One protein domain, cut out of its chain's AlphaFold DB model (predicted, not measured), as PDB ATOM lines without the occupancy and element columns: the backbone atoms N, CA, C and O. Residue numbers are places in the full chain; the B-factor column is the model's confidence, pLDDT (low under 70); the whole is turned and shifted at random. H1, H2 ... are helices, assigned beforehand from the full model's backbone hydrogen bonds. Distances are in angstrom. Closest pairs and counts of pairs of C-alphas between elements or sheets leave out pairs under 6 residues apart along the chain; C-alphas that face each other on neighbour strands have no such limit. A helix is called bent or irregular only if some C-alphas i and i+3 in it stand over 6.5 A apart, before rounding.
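Overview. This is residues 2 to 108 of the 304 residues of an uncharacterized protein of Pedobacter sp. CJ43 (UniProt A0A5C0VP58). A long helical hairpin of H1 and H2 has H5 packed side by side with H2, while H3 and H4 reach away from it as a loose loop beyond H5. Residues 2 to 10 stick out at one end and residues 76 to 83 at the other. The printed part has 107 residues with five named helices, H1 to H5 in chain order, and no named strand; its class is all helix. It is loose, with a radius of gyration of the C-alphas of 16.3 A, and elongated, spanning 61 by 34 by 20 A.

Arrangement. H1, residues 6 to 28, is irregular, with C-alphas 12 and 15 7.6 A apart, and has a kink of 59 degrees near residue 13. It touches H2, residues 30 to 51, in a hairpin at a shallow tilt of 33 degrees, only just short of steep, opposite ways; the closest C-alphas, of Gly 25 and Leu 33, are 4.0 A apart. H2 touches H5, residues 92 to 103, at a shallow tilt of 23 degrees, the same way, closest at the C-alphas of Ala 44 and Phe 103, 5.2 A. H3, residues 59 to 77, touches H5 with residues 61 to 68 alone, at a steep tilt of 41 degrees, opposite ways; the closest C-alphas, of Phe 64 and Pro 98, are 7.3 A apart. H4, residues 81 to 90, is close to H3 but not clearly touching, closest at the C-alphas of Phe 75 and Trp 84, 7.2 A, and meets H5 only through their link. With 2 of 3 touching pairs at a shallow tilt, the helix packing is only just mostly aligned. Every O i to N i+4 pair is within hydrogen-bond range in H2 and H4, against 17 of 19 in H1, 12 of 15 in H3 and 6 of 8 in H5.

Along the chain. H1 spans 28.4 A from C-alpha 6 at (25.544, 53.521, -31.034), H2 31.4 A, H3 27.8 A, H4 14.2 A, and H5 17.0 A to C-alpha 103 at (4.742, 41.830, -30.893).

Size, cuts and confidence. The C-alphas of Ala 2 and Ser 79 are the two farthest apart, 60.9 A. The printed part has no cut and no long link. Residues 2 to 11 and 52 to 55 have pLDDT under 70.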
ATOM      1  N   ALA A   2      35.094  45.511 -27.990       45.19
ATOM      2  CA  ALA A   2      34.534  46.083 -29.212       45.19
ATOM      3  C   ALA A   2      33.609  47.258 -28.853       45.19
ATOM      4  O   ALA A   2      32.727  47.104 -28.008       45.19
ATOM      5  N   LYS A   3      33.817  48.432 -29.466       47.88
ATOM      6  CA  LYS A   3      32.881  49.561 -29.380       47.88
ATOM      7  C   LYS A   3      31.557  49.096 -29.982       47.88
ATOM      8  O   LYS A   3      31.434  49.023 -31.201       47.88
ATOM      9  N   ALA A   4      30.589  48.754 -29.135       53.31
ATOM     10  CA  ALA A   4      29.217  48.577 -29.576       53.31
ATOM     11  C   ALA A   4      28.809  49.863 -30.307       53.31
ATOM     12  O   ALA A   4      28.883  50.956 -29.741       53.31
ATOM     13  N   SER A   5      28.472  49.739 -31.589       68.38
ATOM     14  CA  SER A   5      27.985  50.858 -32.390       68.38
ATOM     15  C   SER A   5      26.779  51.475 -31.679       68.38
ATOM     16  O   SER A   5      25.920  50.755 -31.174       68.38
ATOM     17  N   ILE A   6      26.684  52.806 -31.638       64.62
ATOM     18  CA  ILE A   6      25.544  53.521 -31.034       64.62
ATOM     19  C   ILE A   6      24.210  52.972 -31.574       64.62
ATOM     20  O   ILE A   6      23.238  52.870 -30.832       64.62
ATOM     21  N   TYR A   7      24.196  52.508 -32.827       65.75
ATOM     22  CA  TYR A   7      23.053  51.857 -33.464       65.75
ATOM     23  C   TYR A   7      22.644  50.524 -32.824       65.75
ATOM     24  O   TYR A   7      21.448  50.257 -32.710       65.75
ATOM     25  N   SER A   8      23.591  49.685 -32.388       62.66
ATOM     26  CA  SER A   8      23.254  48.415 -31.731       62.66
ATOM     27  C   SER A   8      22.688  48.649 -30.329       62.66
ATOM     28  O   SER A   8      21.705  48.013 -29.960       62.66
ATOM     29  N   LEU A   9      23.236  49.626 -29.599       61.06
ATOM     30  CA  LEU A   9      22.717  50.070 -28.298       61.06
ATOM     31  C   LEU A   9      21.318  50.689 -28.420       61.06
ATOM     32  O   LEU A   9      20.429  50.361 -27.631       61.06
ATOM     33  N   LEU A  10      21.092  51.538 -29.431       64.56
ATOM     34  CA  LEU A  10      19.771  52.114 -29.689       64.56
ATOM     35  C   LEU A  10      18.751  51.020 -29.999       64.56
ATOM     36  O   LEU A  10      17.654  51.043 -29.454       64.56
ATOM     37  N   LYS A  11      19.113  50.040 -30.832       69.69
ATOM     38  CA  LYS A  11      18.223  48.933 -31.201       69.69
ATOM     39  C   LYS A  11      17.826  48.085 -29.990       69.69
ATOM     40  O   LYS A  11      16.674  47.668 -29.895       69.69
ATOM     41  N   GLU A  12      18.752  47.853 -29.062       73.06
ATOM     42  CA  GLU A  12      18.518  47.009 -27.886       73.06
ATOM     43  C   GLU A  12      17.680  47.708 -26.799       73.06
ATOM     44  O   GLU A  12      16.847  47.065 -26.158       73.06
ATOM     45  N   HIS A  13      17.816  49.032 -26.651       83.69
ATOM     46  CA  HIS A  13      17.098  49.818 -25.637       83.69
ATOM     47  C   HIS A  13      15.944  50.680 -26.176       83.69
ATOM     48  O   HIS A  13      15.275  51.351 -25.388       83.69
ATOM     49  N   ALA A  14      15.650  50.656 -27.481       86.06
ATOM     50  CA  ALA A  14      14.596  51.482 -28.084       86.06
ATOM     51  C   ALA A  14      13.214  51.258 -27.441       86.06
ATOM     52  O   ALA A  14      12.485  52.214 -27.167       86.06
ATOM     53  N   LEU A  15      12.853  50.002 -27.153       86.44
ATOM     54  CA  LEU A  15      11.577  49.684 -26.501       86.44
ATOM     55  C   LEU A  15      11.527  50.211 -25.060       86.44
ATOM     56  O   LEU A  15      10.496  50.692 -24.605       86.44
ATOM     57  N   GLU A  16      12.644  50.144 -24.337       90.00
ATOM     58  CA  GLU A  16      12.739  50.666 -22.973       90.00
ATOM     59  C   GLU A  16      12.619  52.199 -22.969       90.00
ATOM     60  O   GLU A  16      11.819  52.748 -22.214       90.00
ATOM     61  N   ALA A  17      13.332  52.887 -23.865       91.25
ATOM     62  CA  ALA A  17      13.271  54.342 -24.008       91.25
ATOM     63  C   ALA A  17      11.864  54.838 -24.376       91.25
ATOM     64  O   ALA A  17      11.379  55.826 -23.823       91.25
ATOM     65  N   THR A  18      11.175  54.128 -25.267       92.06
ATOM     66  CA  THR A  18       9.798  54.470 -25.636       92.06
ATOM     67  C   THR A  18       8.797  54.185 -24.517       92.06
ATOM     68  O   THR A  18       7.889  54.988 -24.322       92.06
ATOM     69  N   CYS A  19       9.008  53.150 -23.693       91.50
ATOM     70  CA  CYS A  19       8.252  52.972 -22.447       91.50
ATOM     71  C   CYS A  19       8.468  54.142 -21.467       91.50
ATOM     72  O   CYS A  19       7.506  54.617 -20.866       91.50
ATOM     73  N   PHE A  20       9.703  54.632 -21.308       93.69
ATOM     74  CA  PHE A  20       9.982  55.808 -20.474       93.69
ATOM     75  C   PHE A  20       9.280  57.064 -21.005       93.69
ATOM     76  O   PHE A  20       8.643  57.781 -20.232       93.69
ATOM     77  N   LEU A  21       9.332  57.296 -22.321       93.62
ATOM     78  CA  LEU A  21       8.602  58.387 -22.972       93.62
ATOM     79  C   LEU A  21       7.089  58.256 -22.794       93.62
ATOM     80  O   LEU A  21       6.426  59.261 -22.559       93.62
ATOM     81  N   LEU A  22       6.548  57.040 -22.855       91.88
ATOM     82  CA  LEU A  22       5.128  56.785 -22.631       91.88
ATOM     83  C   LEU A  22       4.711  57.141 -21.208       91.88
ATOM     84  O   LEU A  22       3.731  57.858 -21.017       91.88
ATOM     85  N   ILE A  23       5.482  56.702 -20.210       92.50
ATOM     86  CA  ILE A  23       5.237  57.056 -18.808       92.50
ATOM     87  C   ILE A  23       5.312  58.572 -18.621       92.50
ATOM     88  O   ILE A  23       4.438  59.157 -17.988       92.50
ATOM     89  N   PHE A  24       6.311  59.226 -19.210       93.06
ATOM     90  CA  PHE A  24       6.423  60.679 -19.164       93.06
ATOM     91  C   PHE A  24       5.212  61.364 -19.826       93.06
ATOM     92  O   PHE A  24       4.611  62.271 -19.253       93.06
ATOM     93  N   GLY A  25       4.787  60.888 -20.997       89.75
ATOM     94  CA  GLY A  25       3.610  61.389 -21.705       89.75
ATOM     95  C   GLY A  25       2.318  61.258 -20.895       89.75
ATOM     96  O   GLY A  25       1.524  62.198 -20.873       89.75
ATOM     97  N   LEU A  26       2.135  60.149 -20.169       88.50
ATOM     98  CA  LEU A  26       0.969  59.939 -19.300       88.50
ATOM     99  C   LEU A  26       0.812  61.042 -18.243       88.50
ATOM    100  O   LEU A  26      -0.314  61.438 -17.951       88.50
ATOM    101  N   PHE A  27       1.918  61.539 -17.681       88.38
ATOM    102  CA  PHE A  27       1.884  62.553 -16.623       88.38
ATOM    103  C   PHE A  27       1.976  63.989 -17.134       88.38
ATOM    104  O   PHE A  27       1.398  64.874 -16.514       88.38
ATOM    105  N   PHE A  28       2.694  64.245 -18.229       89.00
ATOM    106  CA  PHE A  28       3.058  65.617 -18.601       89.00
ATOM    107  C   PHE A  28       2.460  66.085 -19.928       89.00
ATOM    108  O   PHE A  28       2.195  67.276 -20.077       89.00
ATOM    109  N   SER A  29       2.236  65.196 -20.905       87.50
ATOM    110  CA  SER A  29       1.794  65.623 -22.238       87.50
ATOM    111  C   SER A  29       1.129  64.516 -23.056       87.50
ATOM    112  O   SER A  29       1.756  63.522 -23.430       87.50
ATOM    113  N   ARG A  30      -0.124  64.765 -23.464       82.75
ATOM    114  CA  ARG A  30      -0.869  63.894 -24.392       82.75
ATOM    115  C   ARG A  30      -0.201  63.774 -25.766       82.75
ATOM    116  O   ARG A  30      -0.301  62.724 -26.393       82.75
ATOM    117  N   ALA A  31       0.506  64.811 -26.220       87.00
ATOM    118  CA  ALA A  31       1.247  64.755 -27.479       87.00
ATOM    119  C   ALA A  31       2.415  63.763 -27.382       87.00
ATOM    120  O   ALA A  31       2.549  62.886 -28.232       87.00
ATOM    121  N   VAL A  32       3.199  63.838 -26.298       90.38
ATOM    122  CA  VAL A  32       4.299  62.893 -26.045       90.38
ATOM    123  C   VAL A  32       3.766  61.471 -25.882       90.38
ATOM    124  O   VAL A  32       4.355  60.538 -26.422       90.38
ATOM    125  N   LEU A  33       2.619  61.303 -25.213       89.12
ATOM    126  CA  LEU A  33       1.947  60.009 -25.097       89.12
ATOM    127  C   LEU A  33       1.632  59.412 -26.479       89.12
ATOM    128  O   LEU A  33       2.009  58.275 -26.750       89.12
ATOM    129  N   SER A  34       1.005  60.187 -27.366       87.81
ATOM    130  CA  SER A  34       0.677  59.739 -28.726       87.81
ATOM    131  C   SER A  34       1.932  59.381 -29.532       87.81
ATOM    132  O   SER A  34       2.027  58.283 -30.082       87.81
ATOM    133  N   ILE A  35       2.950  60.251 -29.516       91.06
ATOM    134  CA  ILE A  35       4.225  60.016 -30.213       91.06
ATOM    135  C   ILE A  35       4.896  58.738 -29.697       91.06
ATOM    136  O   ILE A  35       5.349  57.912 -30.487       91.06
ATOM    137  N   SER A  36       4.925  58.539 -28.376       91.94
ATOM    138  CA  SER A  36       5.527  57.350 -27.768       91.94
ATOM    139  C   SER A  36       4.827  56.059 -28.198       91.94
ATOM    140  O   SER A  36       5.507  55.088 -28.516       91.94
ATOM    141  N   LEU A  37       3.492  56.057 -28.292       89.62
ATOM    142  CA  LEU A  37       2.712  54.901 -28.740       89.62
ATOM    143  C   LEU A  37       2.985  54.563 -30.202       89.62
ATOM    144  O   LEU A  37       3.174  53.391 -30.528       89.62
ATOM    145  N   VAL A  38       3.044  55.574 -31.074       90.69
ATOM    146  CA  VAL A  38       3.374  55.377 -32.492       90.69
ATOM    147  C   VAL A  38       4.786  54.808 -32.634       90.69
ATOM    148  O   VAL A  38       4.978  53.817 -33.336       90.69
ATOM    149  N   LEU A  39       5.768  55.361 -31.915       92.12
ATOM    150  CA  LEU A  39       7.138  54.842 -31.913       92.12
ATOM    151  C   LEU A  39       7.205  53.400 -31.391       92.12
ATOM    152  O   LEU A  39       7.861  52.555 -32.001       92.12
ATOM    153  N   MET A  40       6.497  53.093 -30.301       90.69
ATOM    154  CA  MET A  40       6.392  51.736 -29.758       90.69
ATOM    155  C   MET A  40       5.801  50.755 -30.773       90.69
ATOM    156  O   MET A  40       6.318  49.648 -30.921       90.69
ATOM    157  N   LEU A  41       4.749  51.161 -31.487       89.38
ATOM    158  CA  LEU A  41       4.118  50.350 -32.524       89.38
ATOM    159  C   LEU A  41       5.074  50.083 -33.688       89.38
ATOM    160  O   LEU A  41       5.220  48.932 -34.094       89.38
ATOM    161  N   LEU A  42       5.775  51.108 -34.178       90.56
ATOM    162  CA  LEU A  42       6.768  50.958 -35.246       90.56
ATOM    163  C   LEU A  42       7.897  50.001 -34.839       90.56
ATOM    164  O   LEU A  42       8.263  49.117 -35.614       90.56
ATOM    165  N   ILE A  43       8.405  50.116 -33.608       88.38
ATOM    166  CA  ILE A  43       9.427  49.204 -33.066       88.38
ATOM    167  C   ILE A  43       8.888  47.773 -32.963       88.38
ATOM    168  O   ILE A  43       9.600  46.819 -33.279       88.38
ATOM    169  N   ALA A  44       7.643  47.604 -32.518       85.62
ATOM    170  CA  ALA A  44       7.019  46.294 -32.385       85.62
ATOM    171  C   ALA A  44       6.816  45.617 -33.750       85.62
ATOM    172  O   ALA A  44       7.172  44.451 -33.905       85.62
ATOM    173  N   ILE A  45       6.339  46.364 -34.752       86.62
ATOM    174  CA  ILE A  45       6.201  45.894 -36.138       86.62
ATOM    175  C   ILE A  45       7.574  45.510 -36.703       86.62
ATOM    176  O   ILE A  45       7.743  44.411 -37.226       86.62
ATOM    177  N   PHE A  46       8.581  46.372 -36.546       86.31
ATOM    178  CA  PHE A  46       9.937  46.100 -37.025       86.31
ATOM    179  C   PHE A  46      10.544  44.841 -36.388       86.31
ATOM    180  O   PHE A  46      11.138  44.011 -37.080       86.31
ATOM    181  N   ASN A  47      10.352  44.651 -35.080       81.88
ATOM    182  CA  ASN A  47      10.799  43.447 -34.379       81.88
ATOM    183  C   ASN A  47      10.067  42.187 -34.853       81.88
ATOM    184  O   ASN A  47      10.714  41.149 -35.022       81.88
ATOM    185  N   PHE A  48       8.757  42.282 -35.098       81.81
ATOM    186  CA  PHE A  48       7.955  41.184 -35.632       81.81
ATOM    187  C   PHE A  48       8.458  40.736 -37.010       81.81
ATOM    188  O   PHE A  48       8.703  39.546 -37.200       81.81
ATOM    189  N   TYR A  49       8.715  41.674 -37.929       83.50
ATOM    190  CA  TYR A  49       9.272  41.358 -39.251       83.50
ATOM    191  C   TYR A  49      10.659  40.704 -39.179       83.50
ATOM    192  O   TYR A  49      10.959  39.830 -39.988       83.50
ATOM    193  N   GLN A  50      11.497  41.092 -38.210       80.19
ATOM    194  CA  GLN A  50      12.841  40.522 -38.066       80.19
ATOM    195  C   GLN A  50      12.868  39.123 -37.445       80.19
ATOM    196  O   GLN A  50      13.707  38.316 -37.830       80.19
ATOM    197  N   HIS A  51      12.005  38.839 -36.468       74.50
ATOM    198  CA  HIS A  51      12.076  37.587 -35.704       74.50
ATOM    199  C   HIS A  51      11.010  36.561 -36.121       74.50
ATOM    200  O   HIS A  51      11.144  35.393 -35.764       74.50
ATOM    201  N   GLN A  52       9.963  36.983 -36.849       66.50
ATOM    202  CA  GLN A  52       8.858  36.186 -37.421       66.50
ATOM    203  C   GLN A  52       8.165  35.180 -36.483       66.50
ATOM    204  O   GLN A  52       7.364  34.357 -36.922       66.50
ATOM    205  N   LYS A  53       8.426  35.237 -35.176       66.62
ATOM    206  CA  LYS A  53       7.799  34.375 -34.174       66.62
ATOM    207  C   LYS A  53       7.004  35.247 -33.211       66.62
ATOM    208  O   LYS A  53       7.611  35.883 -32.347       66.62
ATOM    209  N   PRO A  54       5.667  35.319 -33.352       66.88
ATOM    210  CA  PRO A  54       4.850  35.979 -32.347       66.88
ATOM    211  C   PRO A  54       5.008  35.260 -31.006       66.88
ATOM    212  O   PRO A  54       5.177  34.039 -30.947       66.88
ATOM    213  N   ASN A  55       4.929  36.019 -29.914       69.56
ATOM    214  CA  ASN A  55       4.839  35.419 -28.591       69.56
ATOM    215  C   ASN A  55       3.578  34.538 -28.516       69.56
ATOM    216  O   ASN A  55       2.537  34.915 -29.059       69.56
ATOM    217  N   PRO A  56       3.628  33.388 -27.822       73.38
ATOM    218  CA  PRO A  56       2.471  32.512 -27.704       73.38
ATOM    219  C   PRO A  56       1.288  33.254 -27.068       73.38
ATOM    220  O   PRO A  56       1.422  33.911 -26.026       73.38
ATOM    221  N   ILE A  57       0.118  33.131 -27.700       76.19
ATOM    222  CA  ILE A  57      -1.128  33.771 -27.270       76.19
ATOM    223  C   ILE A  57      -1.559  33.151 -25.934       76.19
ATOM    224  O   ILE A  57      -2.057  32.034 -25.859       76.19
ATOM    225  N   LYS A  58      -1.348  33.885 -24.841       79.56
ATOM    226  CA  LYS A  58      -1.839  33.528 -23.495       79.56
ATOM    227  C   LYS A  58      -3.310  33.923 -23.310       79.56
ATOM    228  O   LYS A  58      -3.746  34.874 -23.950       79.56
ATOM    229  N   LEU A  59      -4.005  33.319 -22.336       76.38
ATOM    230  CA  LEU A  59      -5.409  33.610 -21.974       76.38
ATOM    231  C   LEU A  59      -5.735  35.119 -21.908       76.38
ATOM    232  O   LEU A  59      -6.739  35.575 -22.440       76.38
ATOM    233  N   LYS A  60      -4.828  35.915 -21.328       75.69
ATOM    234  CA  LYS A  60      -4.957  37.379 -21.228       75.69
ATOM    235  C   LYS A  60      -5.123  38.102 -22.574       75.69
ATOM    236  O   LYS A  60      -5.722  39.166 -22.607       75.69
ATOM    237  N   HIS A  61      -4.609  37.549 -23.673       77.38
ATOM    238  CA  HIS A  61      -4.724  38.151 -25.004       77.38
ATOM    239  C   HIS A  61      -6.118  37.945 -25.603       77.38
ATOM    240  O   HIS A  61      -6.579  38.816 -26.329       77.38
ATOM    241  N   TYR A  62      -6.830  36.868 -25.243       78.44
ATOM    242  CA  TYR A  62      -8.208  36.643 -25.699       78.44
ATOM    243  C   TYR A  62      -9.166  37.722 -25.196       78.44
ATOM    244  O   TYR A  62     -10.047  38.145 -25.936       78.44
ATOM    245  N   PHE A  63      -8.952  38.228 -23.977       80.00
ATOM    246  CA  PHE A  63      -9.703  39.376 -23.465       80.00
ATOM    247  C   PHE A  63      -9.533  40.607 -24.367       80.00
ATOM    248  O   PHE A  63     -10.515  41.242 -24.742       80.00
ATOM    249  N   PHE A  64      -8.296  40.911 -24.771       80.25
ATOM    250  CA  PHE A  64      -8.026  42.034 -25.668       80.25
ATOM    251  C   PHE A  64      -8.585  41.798 -27.069       80.25
ATOM    252  O   PHE A  64      -9.170  42.714 -27.630       80.25
ATOM    253  N   ILE A  65      -8.478  40.580 -27.610       81.38
ATOM    254  CA  ILE A  65      -9.091  40.213 -28.898       81.38
ATOM    255  C   ILE A  65     -10.611  40.424 -28.855       81.38
ATOM    256  O   ILE A  65     -11.164  41.035 -29.766       81.38
ATOM    257  N   GLY A  66     -11.284  39.999 -27.782       83.62
ATOM    258  CA  GLY A  66     -12.713  40.260 -27.592       83.62
ATOM    259  C   GLY A  66     -13.034  41.757 -27.555       83.62
ATOM    260  O   GLY A  66     -13.990  42.201 -28.188       83.62
ATOM    261  N   LEU A  67     -12.195  42.550 -26.885       83.19
ATOM    262  CA  LEU A  67     -12.321  44.008 -26.845       83.19
ATOM    263  C   LEU A  67     -12.163  44.629 -28.246       83.19
ATOM    264  O   LEU A  67     -12.954  45.490 -28.619       83.19
ATOM    265  N   TYR A  68     -11.213  44.149 -29.053       84.62
ATOM    266  CA  TYR A  68     -11.054  44.574 -30.448       84.62
ATOM    267  C   TYR A  68     -12.281  44.268 -31.302       84.62
ATOM    268  O   TYR A  68     -12.744  45.135 -32.038       84.62
ATOM    269  N   ILE A  69     -12.835  43.060 -31.175       85.38
ATOM    270  CA  ILE A  69     -14.054  42.671 -31.891       85.38
ATOM    271  C   ILE A  69     -15.217  43.581 -31.483       85.38
ATOM    272  O   ILE A  69     -15.930  44.076 -32.351       85.38
ATOM    273  N   LEU A  70     -15.378  43.864 -30.187       84.94
ATOM    274  CA  LEU A  70     -16.408  44.782 -29.693       84.94
ATOM    275  C   LEU A  70     -16.233  46.206 -30.235       84.94
ATOM    276  O   LEU A  70     -17.222  46.826 -30.619       84.94
ATOM    277  N   ILE A  71     -14.997  46.715 -30.311       85.94
ATOM    278  CA  ILE A  71     -14.713  48.010 -30.941       85.94
ATOM    279  C   ILE A  71     -15.158  47.982 -32.405       85.94
ATOM    280  O   ILE A  71     -15.903  48.868 -32.822       85.94
ATOM    281  N   CYS A  72     -14.775  46.957 -33.169       85.62
ATOM    282  CA  CYS A  72     -15.189  46.832 -34.565       85.62
ATOM    283  C   CYS A  72     -16.717  46.784 -34.698       85.62
ATOM    284  O   CYS A  72     -17.275  47.545 -35.477       85.62
ATOM    285  N   LEU A  73     -17.411  45.973 -33.895       87.38
ATOM    286  CA  LEU A  73     -18.877  45.887 -33.911       87.38
ATOM    287  C   LEU A  73     -19.550  47.210 -33.518       87.38
ATOM    288  O   LEU A  73     -20.588  47.566 -34.074       87.38
ATOM    289  N   SER A  74     -18.945  47.975 -32.605       87.00
ATOM    290  CA  SER A  74     -19.485  49.272 -32.185       87.00
ATOM    291  C   SER A  74     -19.535  50.305 -33.317       87.00
ATOM    292  O   SER A  74     -20.380  51.202 -33.270       87.00
ATOM    293  N   PHE A  75     -18.701  50.158 -34.355       88.69
ATOM    294  CA  PHE A  75     -18.731  51.019 -35.539       88.69
ATOM    295  C   PHE A  75     -20.059  50.908 -36.296       88.69
ATOM    296  O   PHE A  75     -20.632  51.923 -36.683       88.69
ATOM    297  N   TRP A  76     -20.586  49.690 -36.463       86.88
ATOM    298  CA  TRP A  76     -21.872  49.469 -37.139       86.88
ATOM    299  C   TRP A  76     -23.065  49.953 -36.317       86.88
ATOM    300  O   TRP A  76     -24.082  50.334 -36.887       86.88
ATOM    301  N   ASN A  77     -22.940  49.962 -34.991       85.06
ATOM    302  CA  ASN A  77     -24.018  50.370 -34.094       85.06
ATOM    303  C   ASN A  77     -24.074  51.889 -33.842       85.06
ATOM    304  O   ASN A  77     -24.987  52.366 -33.172       85.06
ATOM    305  N   THR A  78     -23.096  52.661 -34.325       86.12
ATOM    306  CA  THR A  78     -23.011  54.093 -34.018       86.12
ATOM    307  C   THR A  78     -23.508  54.953 -35.178       86.12
ATOM    308  O   THR A  78     -22.978  54.890 -36.285       86.12
ATOM    309  N   SER A  79     -24.497  55.809 -34.910       86.88
ATOM    310  CA  SER A  79     -25.051  56.754 -35.893       86.88
ATOM    311  C   SER A  79     -24.093  57.913 -36.206       86.88
ATOM    312  O   SER A  79     -24.020  58.358 -37.348       86.88
ATOM    313  N   ASP A  80     -23.326  58.376 -35.211       90.38
ATOM    314  CA  ASP A  80     -22.333  59.449 -35.353       90.38
ATOM    315  C   ASP A  80     -20.902  58.891 -35.425       90.38
ATOM    316  O   ASP A  80     -20.217  58.666 -34.420       90.38
ATOM    317  N   LYS A  81     -20.438  58.677 -36.656       89.81
ATOM    318  CA  LYS A  81     -19.104  58.126 -36.932       89.81
ATOM    319  C   LYS A  81     -17.973  59.074 -36.523       89.81
ATOM    320  O   LYS A  81     -16.885  58.597 -36.199       89.81
ATOM    321  N   ALA A  82     -18.204  60.387 -36.531       89.62
ATOM    322  CA  ALA A  82     -17.180  61.366 -36.174       89.62
ATOM    323  C   ALA A  82     -16.913  61.334 -34.664       89.62
ATOM    324  O   ALA A  82     -15.759  61.242 -34.239       89.62
ATOM    325  N   LEU A  83     -17.979  61.308 -33.861       85.38
ATOM    326  CA  LEU A  83     -17.881  61.142 -32.412       85.38
ATOM    327  C   LEU A  83     -17.267  59.787 -32.035       85.38
ATOM    328  O   LEU A  83     -16.422  59.717 -31.142       85.38
ATOM    329  N   TRP A  84     -17.641  58.715 -32.740       88.12
ATOM    330  CA  TRP A  84     -17.046  57.395 -32.531       88.12
ATOM    331  C   TRP A  84     -15.527  57.400 -32.746       88.12
ATOM    332  O   TRP A  84     -14.782  56.921 -31.889       88.12
ATOM    333  N   LEU A  85     -15.062  57.987 -33.856       86.44
ATOM    334  CA  LEU A  85     -13.634  58.113 -34.151       86.44
ATOM    335  C   LEU A  85     -12.913  58.946 -33.090       86.44
ATOM    336  O   LEU A  85     -11.863  58.526 -32.610       86.44
ATOM    337  N   ASP A  86     -13.474  60.083 -32.680       83.62
ATOM    338  CA  ASP A  86     -12.880  60.931 -31.640       83.62
ATOM    339  C   ASP A  86     -12.718  60.175 -30.305       83.62
ATOM    340  O   ASP A  86     -11.651  60.210 -29.682       83.62
ATOM    341  N   ILE A  87     -13.729  59.401 -29.897       82.81
ATOM    342  CA  ILE A  87     -13.654  58.548 -28.701       82.81
ATOM    343  C   ILE A  87     -12.597  57.451 -28.873       82.81
ATOM    344  O   ILE A  87     -11.827  57.189 -27.939       82.81
ATOM    345  N   LEU A  88     -12.532  56.817 -30.046       84.00
ATOM    346  CA  LEU A  88     -11.553  55.770 -30.333       84.00
ATOM    347  C   LEU A  88     -10.118  56.313 -30.284       84.00
ATOM    348  O   LEU A  88      -9.246  55.689 -29.673       84.00
ATOM    349  N   PHE A  89      -9.880  57.487 -30.873       81.56
ATOM    350  CA  PHE A  89      -8.580  58.159 -30.869       81.56
ATOM    351  C   PHE A  89      -8.163  58.584 -29.460       81.56
ATOM    352  O   PHE A  89      -7.020  58.338 -29.062       81.56
ATOM    353  N   LYS A  90      -9.085  59.145 -28.666       76.94
ATOM    354  CA  LYS A  90      -8.824  59.518 -27.264       76.94
ATOM    355  C   LYS A  90      -8.406  58.326 -26.403       76.94
ATOM    356  O   LYS A  90      -7.573  58.482 -25.513       76.94
ATOM    357  N   ASN A  91      -8.936  57.140 -26.698       79.31
ATOM    358  CA  ASN A  91      -8.648  55.905 -25.967       79.31
ATOM    359  C   ASN A  91      -7.639  54.990 -26.683       79.31
ATOM    360  O   ASN A  91      -7.484  53.828 -26.301       79.31
ATOM    361  N   SER A  92      -6.929  55.507 -27.693       79.19
ATOM    362  CA  SER A  92      -5.990  54.749 -28.534       79.19
ATOM    363  C   SER A  92      -4.935  53.971 -27.754       79.19
ATOM    364  O   SER A  92      -4.628  52.822 -28.073       79.19
ATOM    365  N   PHE A  93      -4.439  54.559 -26.668       79.75
ATOM    366  CA  PHE A  93      -3.442  53.935 -25.806       79.75
ATOM    367  C   PHE A  93      -3.914  52.618 -25.170       79.75
ATOM    368  O   PHE A  93      -3.095  51.721 -24.980       79.75
ATOM    369  N   LEU A  94      -5.208  52.474 -24.853       77.88
ATOM    370  CA  LEU A  94      -5.729  51.290 -24.154       77.88
ATOM    371  C   LEU A  94      -5.701  50.042 -25.029       77.88
ATOM    372  O   LEU A  94      -5.469  48.947 -24.517       77.88
ATOM    373  N   TRP A  95      -5.927  50.201 -26.331       78.00
ATOM    374  CA  TRP A  95      -5.912  49.080 -27.259       78.00
ATOM    375  C   TRP A  95      -4.527  48.886 -27.885       78.00
ATOM    376  O   TRP A  95      -4.013  47.768 -27.858       78.00
ATOM    377  N   LEU A  96      -3.835  49.949 -28.311       82.75
ATOM    378  CA  LEU A  96      -2.501  49.829 -28.918       82.75
ATOM    379  C   LEU A  96      -1.458  49.195 -27.987       82.75
ATOM    380  O   LEU A  96      -0.630  48.403 -28.437       82.75
ATOM    381  N   LEU A  97      -1.489  49.508 -26.690       84.00
ATOM    382  CA  LEU A  97      -0.464  49.065 -25.746       84.00
ATOM    383  C   LEU A  97      -0.388  47.522 -25.605       84.00
ATOM    384  O   LEU A  97       0.711  46.973 -25.743       84.00
ATOM    385  N   PRO A  98      -1.501  46.782 -25.407       82.38
ATOM    386  CA  PRO A  98      -1.512  45.319 -25.490       82.38
ATOM    387  C   PRO A  98      -0.909  44.757 -26.782       82.38
ATOM    388  O   PRO A  98      -0.182  43.762 -26.745       82.38
ATOM    389  N   LEU A  99      -1.193  45.395 -27.919       81.44
ATOM    390  CA  LEU A  99      -0.727  44.948 -29.231       81.44
ATOM    391  C   LEU A  99       0.790  45.105 -29.360       81.44
ATOM    392  O   LEU A  99       1.476  44.149 -29.719       81.44
ATOM    393  N   VAL A 100       1.327  46.255 -28.941       84.69
ATOM    394  CA  VAL A 100       2.776  46.484 -28.867       84.69
ATOM    395  C   VAL A 100       3.461  45.381 -28.065       84.69
ATOM    396  O   VAL A 100       4.409  44.780 -28.555       84.69
ATOM    397  N   PHE A 101       2.986  45.069 -26.856       82.38
ATOM    398  CA  PHE A 101       3.629  44.058 -26.005       82.38
ATOM    399  C   PHE A 101       3.412  42.613 -26.473       82.38
ATOM    400  O   PHE A 101       4.124  41.718 -26.019       82.38
ATOM    401  N   THR A 102       2.461  42.376 -27.377       79.44
ATOM    402  CA  THR A 102       2.292  41.069 -28.027       79.44
ATOM    403  C   THR A 102       3.403  40.837 -29.053       79.44
ATOM    404  O   THR A 102       3.974  39.745 -29.109       79.44
ATOM    405  N   PHE A 103       3.749  41.879 -29.815       77.38
ATOM    406  CA  PHE A 103       4.742  41.830 -30.893       77.38
ATOM    407  C   PHE A 103       6.169  42.184 -30.456       77.38
ATOM    408  O   PHE A 103       7.137  41.762 -31.086       77.38
ATOM    409  N   ALA A 104       6.326  42.948 -29.377       78.06
ATOM    410  CA  ALA A 104       7.625  43.331 -28.849       78.06
ATOM    411  C   ALA A 104       8.249  42.230 -27.972       78.06
ATOM    412  O   ALA A 104       7.569  41.384 -27.384       78.06
ATOM    413  N   LYS A 105       9.580  42.266 -27.845       74.81
ATOM    414  CA  LYS A 105      10.332  41.394 -26.935       74.81
ATOM    415  C   LYS A 105       9.914  41.672 -25.489       74.81
ATOM    416  O   LYS A 105       9.806  42.829 -25.085       74.81
ATOM    417  N   THR A 106       9.716  40.622 -24.690       76.50
ATOM    418  CA  THR A 106       9.363  40.790 -23.277       76.50
ATOM    419  C   THR A 106      10.511  41.462 -22.520       76.50
ATOM    420  O   THR A 106      11.632  40.943 -22.564       76.50
ATOM    421  N   PRO A 107      10.261  42.587 -21.828       80.31
ATOM    422  CA  PRO A 107      11.297  43.281 -21.077       80.31
ATOM    423  C   PRO A 107      11.808  42.414 -19.924       80.31
ATOM    424  O   PRO A 107      11.055  41.652 -19.316       80.31
ATOM    425  N   GLN A 108      13.098  42.546 -19.615       85.62
ATOM    426  CA  GLN A 108      13.711  41.887 -18.463       85.62
ATOM    427  C   GLN A 108      13.139  42.444 -17.151       85.62
ATOM    428  O   GLN A 108      12.735  43.607 -17.074       85.62
TER     429      GLN A 108